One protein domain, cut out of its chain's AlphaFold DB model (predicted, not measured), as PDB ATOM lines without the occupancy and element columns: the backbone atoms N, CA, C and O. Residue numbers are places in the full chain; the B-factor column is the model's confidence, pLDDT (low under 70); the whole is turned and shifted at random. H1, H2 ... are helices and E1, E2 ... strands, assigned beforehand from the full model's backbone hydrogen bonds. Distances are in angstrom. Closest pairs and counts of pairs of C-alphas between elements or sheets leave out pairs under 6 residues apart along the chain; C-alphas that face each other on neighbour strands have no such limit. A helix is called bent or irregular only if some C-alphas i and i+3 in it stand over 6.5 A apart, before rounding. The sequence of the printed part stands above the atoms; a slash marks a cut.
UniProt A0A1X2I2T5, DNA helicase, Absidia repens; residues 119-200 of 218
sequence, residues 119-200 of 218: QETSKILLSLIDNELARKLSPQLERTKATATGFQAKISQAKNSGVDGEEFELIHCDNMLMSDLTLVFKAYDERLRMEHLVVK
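What this domain is: This is residues 119 to 200 of the 218 residues of the protein "DNA helicase" of Absidia repens (UniProt A0A1X2I2T5). One long helix, H4, runs through the middle of a small helical domain, with three other helices round it: H1 crosses it on one side, the short H3 folds back along it on the other side in a helical hairpin, and H2 runs crosswise to H4, from H1 towards H3. After H4 the backbone turns back, and the short strand E1 runs past that end of the domain towards the beginning of H1. The printed part has 82 residues with four named helices and one named strand, in the order H1, H2, H3, H4, E1, and the class is mostly helix. The whole is compact, with a radius of gyration of the C-alphas of 11.8 A, and rounded, with spans of 31 by 26 by 21 A.

Where its parts are: H1 is residues 119 to 132, 19.3 A long, and begins at C-alpha 119 at (-38.491, 34.652, -3.751). It is irregular, but only just: C-alphas 129 and 132 are 6.6 A apart. H2 is residues 145 to 159, 20.8 A long, from C-alpha 145 at (-43.430, 27.113, 2.088). H3 is residues 165 to 171, 9.9 A long. H4, residues 176 to 194, is 27.9 A long and is irregular, with C-alphas 177 and 180 7.2 A apart. E1 is residues 197 to 199, 6.5 A long, and ends at C-alpha 199 at (-39.862, 35.454, -13.910).

How they stand to each other: H1 touches H2, the closest C-alphas being those of Leu 126 and Ala 148, 5.3 A apart. Their lines are only just about perpendicular, at 71 degrees. H1 touches H4 with residues 124 to 129 alone, and H4 touches H1 with residues 184 to 188 alone; the closest C-alphas are those of Leu 125 and Tyr 188, 6.8 A apart. These two run opposite ways at a steep tilt of 68 degrees, only just short of about perpendicular. H2 and H4 are close but not clearly touching, about perpendicular at 78 degrees, with the closest C-alphas, those of Phe 151 and Leu 181, 6.5 A apart. H3 and H4 form a helical hairpin: they touch, with the C-alphas of Gly 165 and Lys 186 closest at 4.5 A, at a shallow tilt of 28 degrees, opposite ways. H1 and H3 are apart. E1 pairs with no named strand; its C-alpha nearest to H1 is that of Val 199, 7.5 A from that of Thr 121. In H1, H2 and H3 every O i to N i+4 pair is within hydrogen-bond range, and in H4 13 of 15 are.

The domain as a whole: The two C-alphas farthest apart, those of Gln 140 and His 196, are 32.0 A apart. The printed part has no cut. The link from H1 to H2, residues 133 to 144, is long; the links H2 to H3, H3 to H4 and H4 to E1 are tight. The mean pLDDT of the printed part is 90.9, and no printed residue is under 70.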
ATOM      1  N   GLN A 119     -37.817  34.503  -5.044       85.88
ATOM      2  CA  GLN A 119     -38.491  34.652  -3.751       85.88
ATOM      3  C   GLN A 119     -39.914  35.216  -3.862       85.88
ATOM      4  O   GLN A 119     -40.760  34.901  -3.026       85.88
ATOM      5  N   GLU A 120     -40.188  36.057  -4.862       90.94
ATOM      6  CA  GLU A 120     -41.542  36.550  -5.137       90.94
ATOM      7  C   GLU A 120     -42.381  35.432  -5.758       90.94
ATOM      8  O   GLU A 120     -43.522  35.230  -5.353       90.94
ATOM      9  N   THR A 121     -41.782  34.628  -6.642       89.56
ATOM     10  CA  THR A 121     -42.436  33.437  -7.206       89.56
ATOM     11  C   THR A 121     -42.892  32.464  -6.116       89.56
ATOM     12  O   THR A 121     -44.044  32.030  -6.141       89.56
ATOM     13  N   SER A 122     -42.051  32.163  -5.117       88.88
ATOM     14  CA  SER A 122     -42.450  31.270  -4.018       88.88
ATOM     15  C   SER A 122     -43.643  31.815  -3.223       88.88
ATOM     16  O   SER A 122     -44.482  31.042  -2.769       88.88
ATOM     17  N   LYS A 123     -43.734  33.143  -3.048       92.38
ATOM     18  CA  LYS A 123     -44.860  33.790  -2.354       92.38
ATOM     19  C   LYS A 123     -46.150  33.714  -3.165       92.38
ATOM     20  O   LYS A 123     -47.194  33.447  -2.584       92.38
ATOM     21  N   ILE A 124     -46.069  33.915  -4.483       94.69
ATOM     22  CA  ILE A 124     -47.216  33.763  -5.387       94.69
ATOM     23  C   ILE A 124     -47.748  32.332  -5.303       94.69
ATOM     24  O   ILE A 124     -48.933  32.135  -5.056       94.69
ATOM     25  N   LEU A 125     -46.870  31.332  -5.426       95.12
ATOM     26  CA  LEU A 125     -47.262  29.923  -5.346       95.12
ATOM     27  C   LEU A 125     -47.897  29.573  -3.999       95.12
ATOM     28  O   LEU A 125     -48.939  28.927  -3.970       95.12
ATOM     29  N   LEU A 126     -47.311  30.037  -2.892       94.75
ATOM     30  CA  LEU A 126     -47.885  29.824  -1.565       94.75
ATOM     31  C   LEU A 126     -49.273  30.470  -1.440       94.75
ATOM     32  O   LEU A 126     -50.198  29.827  -0.966       94.75
ATOM     33  N   SER A 127     -49.451  31.700  -1.936       95.88
ATOM     34  CA  SER A 127     -50.757  32.375  -1.943       95.88
ATOM     35  C   SER A 127     -51.810  31.611  -2.753       95.88
ATOM     36  O   SER A 127     -52.957  31.509  -2.319       95.88
ATOM     37  N   LEU A 128     -51.431  31.057  -3.909       96.38
ATOM     38  CA  LEU A 128     -52.326  30.244  -4.734       96.38
ATOM     39  C   LEU A 128     -52.758  28.970  -3.994       96.38
ATOM     40  O   LEU A 128     -53.943  28.645  -3.983       96.38
ATOM     41  N   ILE A 129     -51.808  28.279  -3.356       94.81
ATOM     42  CA  ILE A 129     -52.041  27.033  -2.611       94.81
ATOM     43  C   ILE A 129     -52.917  27.274  -1.372       94.81
ATOM     44  O   ILE A 129     -53.876  26.536  -1.138       94.81
ATOM     45  N   ASP A 130     -52.608  28.314  -0.596       93.62
ATOM     46  CA  ASP A 130     -53.239  28.568   0.703       93.62
ATOM     47  C   ASP A 130     -54.623  29.209   0.579       93.62
ATOM     48  O   ASP A 130     -55.466  29.008   1.455       93.62
ATOM     49  N   ASN A 131     -54.875  29.947  -0.508       92.88
ATOM     50  CA  ASN A 131     -56.094  30.735  -0.672       92.88
ATOM     51  C   ASN A 131     -56.925  30.268  -1.873       92.88
ATOM     52  O   ASN A 131     -57.947  29.603  -1.717       92.88
ATOM     53  N   GLU A 132     -56.498  30.617  -3.083       92.81
ATOM     54  CA  GLU A 132     -57.325  30.531  -4.295       92.81
ATOM     55  C   GLU A 132     -57.677  29.087  -4.673       92.81
ATOM     56  O   GLU A 132     -58.795  28.797  -5.105       92.81
ATOM     57  N   LEU A 133     -56.733  28.169  -4.469       94.25
ATOM     58  CA  LEU A 133     -56.869  26.756  -4.814       94.25
ATOM     59  C   LEU A 133     -57.125  25.868  -3.596       94.25
ATOM     60  O   LEU A 133     -57.366  24.673  -3.751       94.25
ATOM     61  N   ALA A 134     -57.175  26.438  -2.392       91.50
ATOM     62  CA  ALA A 134     -57.316  25.721  -1.128       91.50
ATOM     63  C   ALA A 134     -58.470  24.706  -1.093       91.50
ATOM     64  O   ALA A 134     -58.382  23.686  -0.417       91.50
ATOM     65  N   ARG A 135     -59.582  24.972  -1.785       92.19
ATOM     66  CA  ARG A 135     -60.741  24.058  -1.829       92.19
ATOM     67  C   ARG A 135     -60.678  23.029  -2.957       92.19
ATOM     68  O   ARG A 135     -61.463  22.090  -2.942       92.19
ATOM     69  N   LYS A 136     -59.806  23.241  -3.943       93.19
ATOM     70  CA  LYS A 136     -59.654  22.387  -5.128       93.19
ATOM     71  C   LYS A 136     -58.499  21.395  -4.989       93.19
ATOM     72  O   LYS A 136     -58.505  20.387  -5.681       93.19
ATOM     73  N   LEU A 137     -57.528  21.700  -4.130       92.50
ATOM     74  CA  LEU A 137     -56.357  20.861  -3.881       92.50
ATOM     75  C   LEU A 137     -56.678  19.698  -2.943       92.50
ATOM     76  O   LEU A 137     -57.543  19.813  -2.066       92.50
ATOM     77  N   SER A 138     -55.935  18.603  -3.099       91.50
ATOM     78  CA  SER A 138     -56.096  17.398  -2.285       91.50
ATOM     79  C   SER A 138     -55.953  17.695  -0.782       91.50
ATOM     80  O   SER A 138     -55.051  18.440  -0.383       91.50
ATOM     81  N   PRO A 139     -56.776  17.086   0.096       87.69
ATOM     82  CA  PRO A 139     -56.682  17.286   1.547       87.69
ATOM     83  C   PRO A 139     -55.328  16.895   2.155       87.69
ATOM     84  O   PRO A 139     -54.961  17.403   3.210       87.69
ATOM     85  N   GLN A 140     -54.600  15.982   1.508       87.25
ATOM     86  CA  GLN A 140     -53.299  15.481   1.953       87.25
ATOM     87  C   GLN A 140     -52.135  16.401   1.561       87.25
ATOM     88  O   GLN A 140     -51.017  16.191   2.028       87.25
ATOM     89  N   LEU A 141     -52.365  17.398   0.699       89.06
ATOM     90  CA  LEU A 141     -51.321  18.327   0.289       89.06
ATOM     91  C   LEU A 141     -50.961  19.253   1.456       89.06
ATOM     92  O   LEU A 141     -51.760  20.091   1.879       89.06
ATOM     93  N   GLU A 142     -49.726  19.142   1.938       87.62
ATOM     94  CA  GLU A 142     -49.196  20.064   2.936       87.62
ATOM     95  C   GLU A 142     -49.091  21.482   2.368       87.62
ATOM     96  O   GLU A 142     -48.413  21.736   1.371       87.62
ATOM     97  N   ARG A 143     -49.725  22.436   3.042       88.25
ATOM     98  CA  ARG A 143     -49.796  23.843   2.633       88.25
ATOM     99  C   ARG A 143     -48.699  24.648   3.304       88.25
ATOM    100  O   ARG A 143     -48.910  25.353   4.284       88.25
ATOM    101  N   THR A 144     -47.475  24.416   2.843       89.94
ATOM    102  CA  THR A 144     -46.276  24.986   3.454       89.94
ATOM    103  C   THR A 144     -45.389  25.660   2.420       89.94
ATOM    104  O   THR A 144     -45.431  25.384   1.217       89.94
ATOM    105  N   LYS A 145     -44.486  26.513   2.908       88.31
ATOM    106  CA  LYS A 145     -43.430  27.113   2.088       88.31
ATOM    107  C   LYS A 145     -42.543  26.057   1.408       88.31
ATOM    108  O   LYS A 145     -42.050  26.303   0.307       88.31
ATOM    109  N   ALA A 146     -42.340  24.899   2.041       89.31
ATOM    110  CA  ALA A 146     -41.560  23.805   1.465       89.31
ATOM    111  C   ALA A 146     -42.257  23.232   0.222       89.31
ATOM    112  O   ALA A 146     -41.620  23.110  -0.825       89.31
ATOM    113  N   THR A 147     -43.571  23.004   0.297       90.56
ATOM    114  CA  THR A 147     -44.391  22.573  -0.847       90.56
ATOM    115  C   THR A 147     -44.329  23.576  -1.995       90.56
ATOM    116  O   THR A 147     -44.021  23.195  -3.123       90.56
ATOM    117  N   ALA A 148     -44.522  24.870  -1.712       92.38
ATOM    118  CA  ALA A 148     -44.442  25.923  -2.729       92.38
ATOM    119  C   ALA A 148     -43.063  25.971  -3.412       92.38
ATOM    120  O   ALA A 148     -42.972  26.114  -4.630       92.38
ATOM    121  N   THR A 149     -41.983  25.790  -2.645       91.25
ATOM    122  CA  THR A 149     -40.611  25.730  -3.182       91.25
ATOM    123  C   THR A 149     -40.401  24.489  -4.059       91.25
ATOM    124  O   THR A 149     -39.798  24.578  -5.128       91.25
ATOM    125  N   GLY A 150     -40.930  23.333  -3.645       91.69
ATOM    126  CA  GLY A 150     -40.885  22.104  -4.439       91.69
ATOM    127  C   GLY A 150     -41.653  22.231  -5.758       91.69
ATOM    128  O   GLY A 150     -41.158  21.811  -6.806       91.69
ATOM    129  N   PHE A 151     -42.829  22.864  -5.731       94.00
ATOM    130  CA  PHE A 151     -43.624  23.134  -6.931       94.00
ATOM    131  C   PHE A 151     -42.902  24.111  -7.859       94.00
ATOM    132  O   PHE A 151     -42.794  23.843  -9.052       94.00
ATOM    133  N   GLN A 152     -42.314  25.180  -7.316       91.94
ATOM    134  CA  GLN A 152     -41.503  26.128  -8.085       91.94
ATOM    135  C   GLN A 152     -40.373  25.441  -8.860       91.94
ATOM    136  O   GLN A 152     -40.164  25.749 -10.031       91.94
ATOM    137  N   ALA A 153     -39.649  24.513  -8.226       90.88
ATOM    138  CA  ALA A 153     -38.553  23.793  -8.871       90.88
ATOM    139  C   ALA A 153     -39.043  22.936 -10.052       90.88
ATOM    140  O   ALA A 153     -38.451  22.978 -11.130       90.88
ATOM    141  N   LYS A 154     -40.156  22.210  -9.873       92.00
ATOM    142  CA  LYS A 154     -40.768  21.401 -10.940       92.00
ATOM    143  C   LYS A 154     -41.302  22.261 -12.087       92.00
ATOM    144  O   LYS A 154     -41.045  21.950 -13.245       92.00
ATOM    145  N   ILE A 155     -41.978  23.367 -11.770       92.19
ATOM    146  CA  ILE A 155     -42.470  24.336 -12.760       92.19
ATOM    147  C   ILE A 155     -41.300  24.922 -13.558       92.19
ATOM    148  O   ILE A 155     -41.350  24.967 -14.782       92.19
ATOM    149  N   SER A 156     -40.220  25.332 -12.887       89.44
ATOM    150  CA  SER A 156     -39.022  25.847 -13.558       89.44
ATOM    151  C   SER A 156     -38.398  24.804 -14.486       89.44
ATOM    152  O   SER A 156     -38.041  25.129 -15.614       89.44
ATOM    153  N   GLN A 157     -38.322  23.539 -14.063       89.69
ATOM    154  CA  GLN A 157     -37.832  22.453 -14.912       89.69
ATOM    155  C   GLN A 157     -38.703  22.243 -16.163       89.69
ATOM    156  O   GLN A 157     -38.154  22.063 -17.255       89.69
ATOM    157  N   ALA A 158     -40.030  22.277 -16.014       88.62
ATOM    158  CA  ALA A 158     -40.969  22.156 -17.126       88.62
ATOM    159  C   ALA A 158     -40.821  23.329 -18.111       88.62
ATOM    160  O   ALA A 158     -40.564  23.104 -19.295       88.62
ATOM    161  N   LYS A 159     -40.830  24.572 -17.610       85.81
ATOM    162  CA  LYS A 159     -40.655  25.781 -18.435       85.81
ATOM    163  C   LYS A 159     -39.325  25.806 -19.181       85.81
ATOM    164  O   LYS A 159     -39.284  26.185 -20.348       85.81
ATOM    165  N   ASN A 160     -38.246  25.341 -18.550       82.88
ATOM    166  CA  ASN A 160     -36.930  25.249 -19.192       82.88
ATOM    167  C   ASN A 160     -36.883  24.206 -20.320       82.88
ATOM    168  O   ASN A 160     -35.948  24.214 -21.117       82.88
ATOM    169  N   SER A 161     -37.888  23.332 -20.397       86.00
ATOM    170  CA  SER A 161     -38.081  22.363 -21.480       86.00
ATOM    171  C   SER A 161     -39.135  22.823 -22.498       86.00
ATOM    172  O   SER A 161     -39.473  22.060 -23.395       86.00
ATOM    173  N   GLY A 162     -39.646  24.054 -22.372       83.62
ATOM    174  CA  GLY A 162     -40.674  24.617 -23.252       83.62
ATOM    175  C   GLY A 162     -42.113  24.249 -22.887       83.62
ATOM    176  O   GLY A 162     -43.008  24.638 -23.621       83.62
ATOM    177  N   VAL A 163     -42.328  23.556 -21.764       87.00
ATOM    178  CA  VAL A 163     -43.643  23.050 -21.346       87.00
ATOM    179  C   VAL A 163     -44.342  24.066 -20.441       87.00
ATOM    180  O   VAL A 163     -43.788  24.467 -19.410       87.00
ATOM    181  N   ASP A 164     -45.560  24.469 -20.809       87.38
ATOM    182  CA  ASP A 164     -46.438  25.326 -20.000       87.38
ATOM    183  C   ASP A 164     -47.454  24.519 -19.170       87.38
ATOM    184  O   ASP A 164     -47.468  23.290 -19.212       87.38
ATOM    185  N   GLY A 165     -48.288  25.191 -18.369       86.75
ATOM    186  CA  GLY A 165     -49.271  24.508 -17.526       86.75
ATOM    187  C   GLY A 165     -50.321  23.680 -18.285       86.75
ATOM    188  O   GLY A 165     -50.809  22.695 -17.731       86.75
ATOM    189  N   GLU A 166     -50.674  24.046 -19.522       90.56
ATOM    190  CA  GLU A 166     -51.632  23.283 -20.337       90.56
ATOM    191  C   GLU A 166     -50.968  22.035 -20.922       90.56
ATOM    192  O   GLU A 166     -51.504  20.932 -20.819       90.56
ATOM    193  N   GLU A 167     -49.760  22.174 -21.464       91.44
ATOM    194  CA  GLU A 167     -48.992  21.042 -21.978       91.44
ATOM    195  C   GLU A 167     -48.574  20.082 -20.852       91.44
ATOM    196  O   GLU A 167     -48.621  18.862 -21.018       91.44
ATOM    197  N   PHE A 168     -48.246  20.607 -19.668       92.44
ATOM    198  CA  PHE A 168     -47.936  19.800 -18.489       92.44
ATOM    199  C   PHE A 168     -49.117  18.911 -18.074       92.44
ATOM    200  O   PHE A 168     -48.910  17.751 -17.717       92.44
ATOM    201  N   GLU A 169     -50.349  19.428 -18.156       94.06
ATOM    202  CA  GLU A 169     -51.569  18.648 -17.914       94.06
ATOM    203  C   GLU A 169     -51.707  17.502 -18.912       94.06
ATOM    204  O   GLU A 169     -51.976  16.374 -18.510       94.06
ATOM    205  N   LEU A 170     -51.475  17.765 -20.200       92.88
ATOM    206  CA  LEU A 170     -51.552  16.739 -21.240       92.88
ATOM    207  C   LEU A 170     -50.510  15.634 -21.024       92.88
ATOM    208  O   LEU A 170     -50.842  14.452 -21.104       92.88
ATOM    209  N   ILE A 171     -49.269  16.004 -20.693       92.56
ATOM    210  CA  ILE A 171     -48.170  15.056 -20.432       92.56
ATOM    211  C   ILE A 171     -48.448  14.193 -19.189       92.56
ATOM    212  O   ILE A 171     -48.032  13.035 -19.129       92.56
ATOM    213  N   HIS A 172     -49.134  14.742 -18.184       92.12
ATOM    214  CA  HIS A 172     -49.340  14.096 -16.885       92.12
ATOM    215  C   HIS A 172     -50.804  13.768 -16.568       92.12
ATOM    216  O   HIS A 172     -51.123  13.526 -15.404       92.12
ATOM    217  N   CYS A 173     -51.673  13.706 -17.577       87.31
ATOM    218  CA  CYS A 173     -53.121  13.546 -17.409       87.31
ATOM    219  C   CYS A 173     -53.518  12.305 -16.587       87.31
ATOM    220  O   CYS A 173     -54.396  12.395 -15.731       87.31
ATOM    221  N   ASP A 174     -52.816  11.183 -16.764       88.81
ATOM    222  CA  ASP A 174     -53.070   9.935 -16.026       88.81
ATOM    223  C   ASP A 174     -52.332   9.853 -14.674       88.81
ATOM    224  O   ASP A 174     -52.490   8.896 -13.910       88.81
ATOM    225  N   ASN A 175     -51.499  10.845 -14.344       89.88
ATOM    226  CA  ASN A 175     -50.710  10.849 -13.118       89.88
ATOM    227  C   ASN A 175     -51.432  11.606 -11.998       89.88
ATOM    228  O   ASN A 175     -51.224  12.804 -11.794       89.88
ATOM    229  N   MET A 176     -52.216  10.875 -11.201       85.69
ATOM    230  CA  MET A 176     -52.958  11.439 -10.063       85.69
ATOM    231  C   MET A 176     -52.072  12.220  -9.076       85.69
ATOM    232  O   MET A 176     -52.543  13.190  -8.483       85.69
ATOM    233  N   LEU A 177     -50.786  11.868  -8.938       85.38
ATOM    234  CA  LEU A 177     -49.844  12.562  -8.046       85.38
ATOM    235  C   LEU A 177     -49.448  13.956  -8.556       85.38
ATOM    236  O   LEU A 177     -48.950  14.772  -7.783       85.38
ATOM    237  N   MET A 178     -49.630  14.233  -9.851       91.38
ATOM    238  CA  MET A 178     -49.313  15.523 -10.471       91.38
ATOM    239  C   MET A 178     -50.540  16.422 -10.630       91.38
ATOM    240  O   MET A 178     -50.387  17.559 -11.074       91.38
ATOM    241  N   SER A 179     -51.733  15.962 -10.249       91.88
ATOM    242  CA  SER A 179     -52.988  16.710 -10.411       91.88
ATOM    243  C   SER A 179     -52.957  18.070  -9.696       91.88
ATOM    244  O   SER A 179     -53.181  19.105 -10.325       91.88
ATOM    245  N   ASP A 180     -52.561  18.093  -8.420       94.50
ATOM    246  CA  ASP A 180     -52.417  19.327  -7.632       94.50
ATOM    247  C   ASP A 180     -51.372  20.279  -8.229       94.50
ATOM    248  O   ASP A 180     -51.615  21.478  -8.359       94.50
ATOM    249  N   LEU A 181     -50.209  19.750  -8.627       95.38
ATOM    250  CA  LEU A 181     -49.153  20.549  -9.254       95.38
ATOM    251  C   LEU A 181     -49.628  21.152 -10.577       95.38
ATOM    252  O   LEU A 181     -49.355  22.317 -10.833       95.38
ATOM    253  N   THR A 182     -50.342  20.379 -11.388       95.81
ATOM    254  CA  THR A 182     -50.889  20.820 -12.675       95.81
ATOM    255  C   THR A 182     -51.876  21.964 -12.472       95.81
ATOM    256  O   THR A 182     -51.763  23.005 -13.119       95.81
ATOM    257  N   LEU A 183     -52.791  21.824 -11.508       95.62
ATOM    258  CA  LEU A 183     -53.744  22.875 -11.165       95.62
ATOM    259  C   LEU A 183     -53.034  24.154 -10.694       95.62
ATOM    260  O   LEU A 183     -53.367  25.249 -11.151       95.62
ATOM    261  N   VAL A 184     -52.041  24.021  -9.806       96.62
ATOM    262  CA  VAL A 184     -51.243  25.161  -9.331       96.62
ATOM    263  C   VAL A 184     -50.446  25.792 -10.470       96.62
ATOM    264  O   VAL A 184     -50.374  27.015 -10.539       96.62
ATOM    265  N   PHE A 185     -49.872  24.997 -11.372       96.00
ATOM    266  CA  PHE A 185     -49.077  25.489 -12.494       96.00
ATOM    267  C   PHE A 185     -49.944  26.309 -13.459       96.00
ATOM    268  O   PHE A 185     -49.603  27.452 -13.760       96.00
ATOM    269  N   LYS A 186     -51.121  25.810 -13.849       95.75
ATOM    270  CA  LYS A 186     -52.051  26.565 -14.704       95.75
ATOM    271  C   LYS A 186     -52.463  27.897 -14.074       95.75
ATOM    272  O   LYS A 186     -52.367  28.939 -14.721       95.75
ATOM    273  N   ALA A 187     -52.849  27.882 -12.797       96.12
ATOM    274  CA  ALA A 187     -53.208  29.103 -12.073       96.12
ATOM    275  C   ALA A 187     -52.019  30.067 -11.927       96.12
ATOM    276  O   ALA A 187     -52.183  31.284 -11.991       96.12
ATOM    277  N   TYR A 188     -50.811  29.533 -11.749       95.12
ATOM    278  CA  TYR A 188     -49.583  30.314 -11.689       95.12
ATOM    279  C   TYR A 188     -49.281  31.010 -13.021       95.12
ATOM    280  O   TYR A 188     -49.011  32.209 -13.023       95.12
ATOM    281  N   ASP A 189     -49.380  30.308 -14.152       91.81
ATOM    282  CA  ASP A 189     -49.183  30.906 -15.477       91.81
ATOM    283  C   ASP A 189     -50.225  31.984 -15.783       91.81
ATOM    284  O   ASP A 189     -49.886  33.053 -16.300       91.81
ATOM    285  N   GLU A 190     -51.480  31.743 -15.407       91.75
ATOM    286  CA  GLU A 190     -52.550  32.727 -15.536       91.75
ATOM    287  C   GLU A 190     -52.280  33.969 -14.675       91.75
ATOM    288  O   GLU A 190     -52.347  35.094 -15.172       91.75
ATOM    289  N   ARG A 191     -51.880  33.777 -13.413       93.12
ATOM    290  CA  ARG A 191     -51.508  34.855 -12.486       93.12
ATOM    291  C   ARG A 191     -50.359  35.703 -13.029       93.12
ATOM    292  O   ARG A 191     -50.466  36.927 -13.030       93.12
ATOM    293  N   LEU A 192     -49.293  35.076 -13.536       91.25
ATOM    294  CA  LEU A 192     -48.177  35.799 -14.157       91.25
ATOM    295  C   LEU A 192     -48.638  36.619 -15.368       91.25
ATOM    296  O   LEU A 192     -48.206  37.756 -15.540       91.25
ATOM    297  N   ARG A 193     -49.524  36.062 -16.199       88.81
ATOM    298  CA  ARG A 193     -50.046  36.743 -17.390       88.81
ATOM    299  C   ARG A 193     -50.914  37.947 -17.023       88.81
ATOM    300  O   ARG A 193     -50.717  39.017 -17.598       88.81
ATOM    301  N   MET A 194     -51.841  37.776 -16.077       90.75
ATOM    302  CA  MET A 194     -52.768  38.823 -15.627       90.75
ATOM    303  C   MET A 194     -52.051  39.986 -14.946       90.75
ATOM    304  O   MET A 194     -52.413  41.138 -15.158       90.75
ATOM    305  N   GLU A 195     -51.025  39.696 -14.146       91.56
ATOM    306  CA  GLU A 195     -50.243  40.719 -13.443       91.56
ATOM    307  C   GLU A 195     -49.027  41.206 -14.244       91.56
ATOM    308  O   GLU A 195     -48.228  41.998 -13.744       91.56
ATOM    309  N   HIS A 196     -48.879  40.743 -15.489       88.94
ATOM    310  CA  HIS A 196     -47.788  41.113 -16.389       88.94
ATOM    311  C   HIS A 196     -46.401  40.900 -15.757       88.94
ATOM    312  O   HIS A 196     -45.530  41.776 -15.767       88.94
ATOM    313  N   LEU A 197     -46.206  39.714 -15.181       89.06
ATOM    314  CA  LEU A 197     -44.997  39.320 -14.471       89.06
ATOM    315  C   LEU A 197     -44.119  38.425 -15.348       89.06
ATOM    316  O   LEU A 197     -44.566  37.424 -15.906       89.06
ATOM    317  N   VAL A 198     -42.833  38.752 -15.406       88.44
ATOM    318  CA  VAL A 198     -41.796  37.945 -16.051       88.44
ATOM    319  C   VAL A 198     -40.871  37.405 -14.974       88.44
ATOM    320  O   VAL A 198     -40.281  38.159 -14.201       88.44
ATOM    321  N   VAL A 199     -40.721  36.088 -14.911       86.31
ATOM    322  CA  VAL A 199     -39.862  35.454 -13.910       86.31
ATOM    323  C   VAL A 199     -38.412  35.578 -14.345       86.31
ATOM    324  O   VAL A 199     -38.041  35.178 -15.449       86.31
ATOM    325  N   LYS A 200     -37.569  36.107 -13.463       81.81
ATOM    326  CA  LYS A 200     -36.129  36.058 -13.658       81.81
ATOM    327  C   LYS A 200     -35.641  34.645 -13.382       81.81
ATOM    328  O   LYS A 200     -35.598  34.214 -12.230       81.81
TER     329      LYS A 200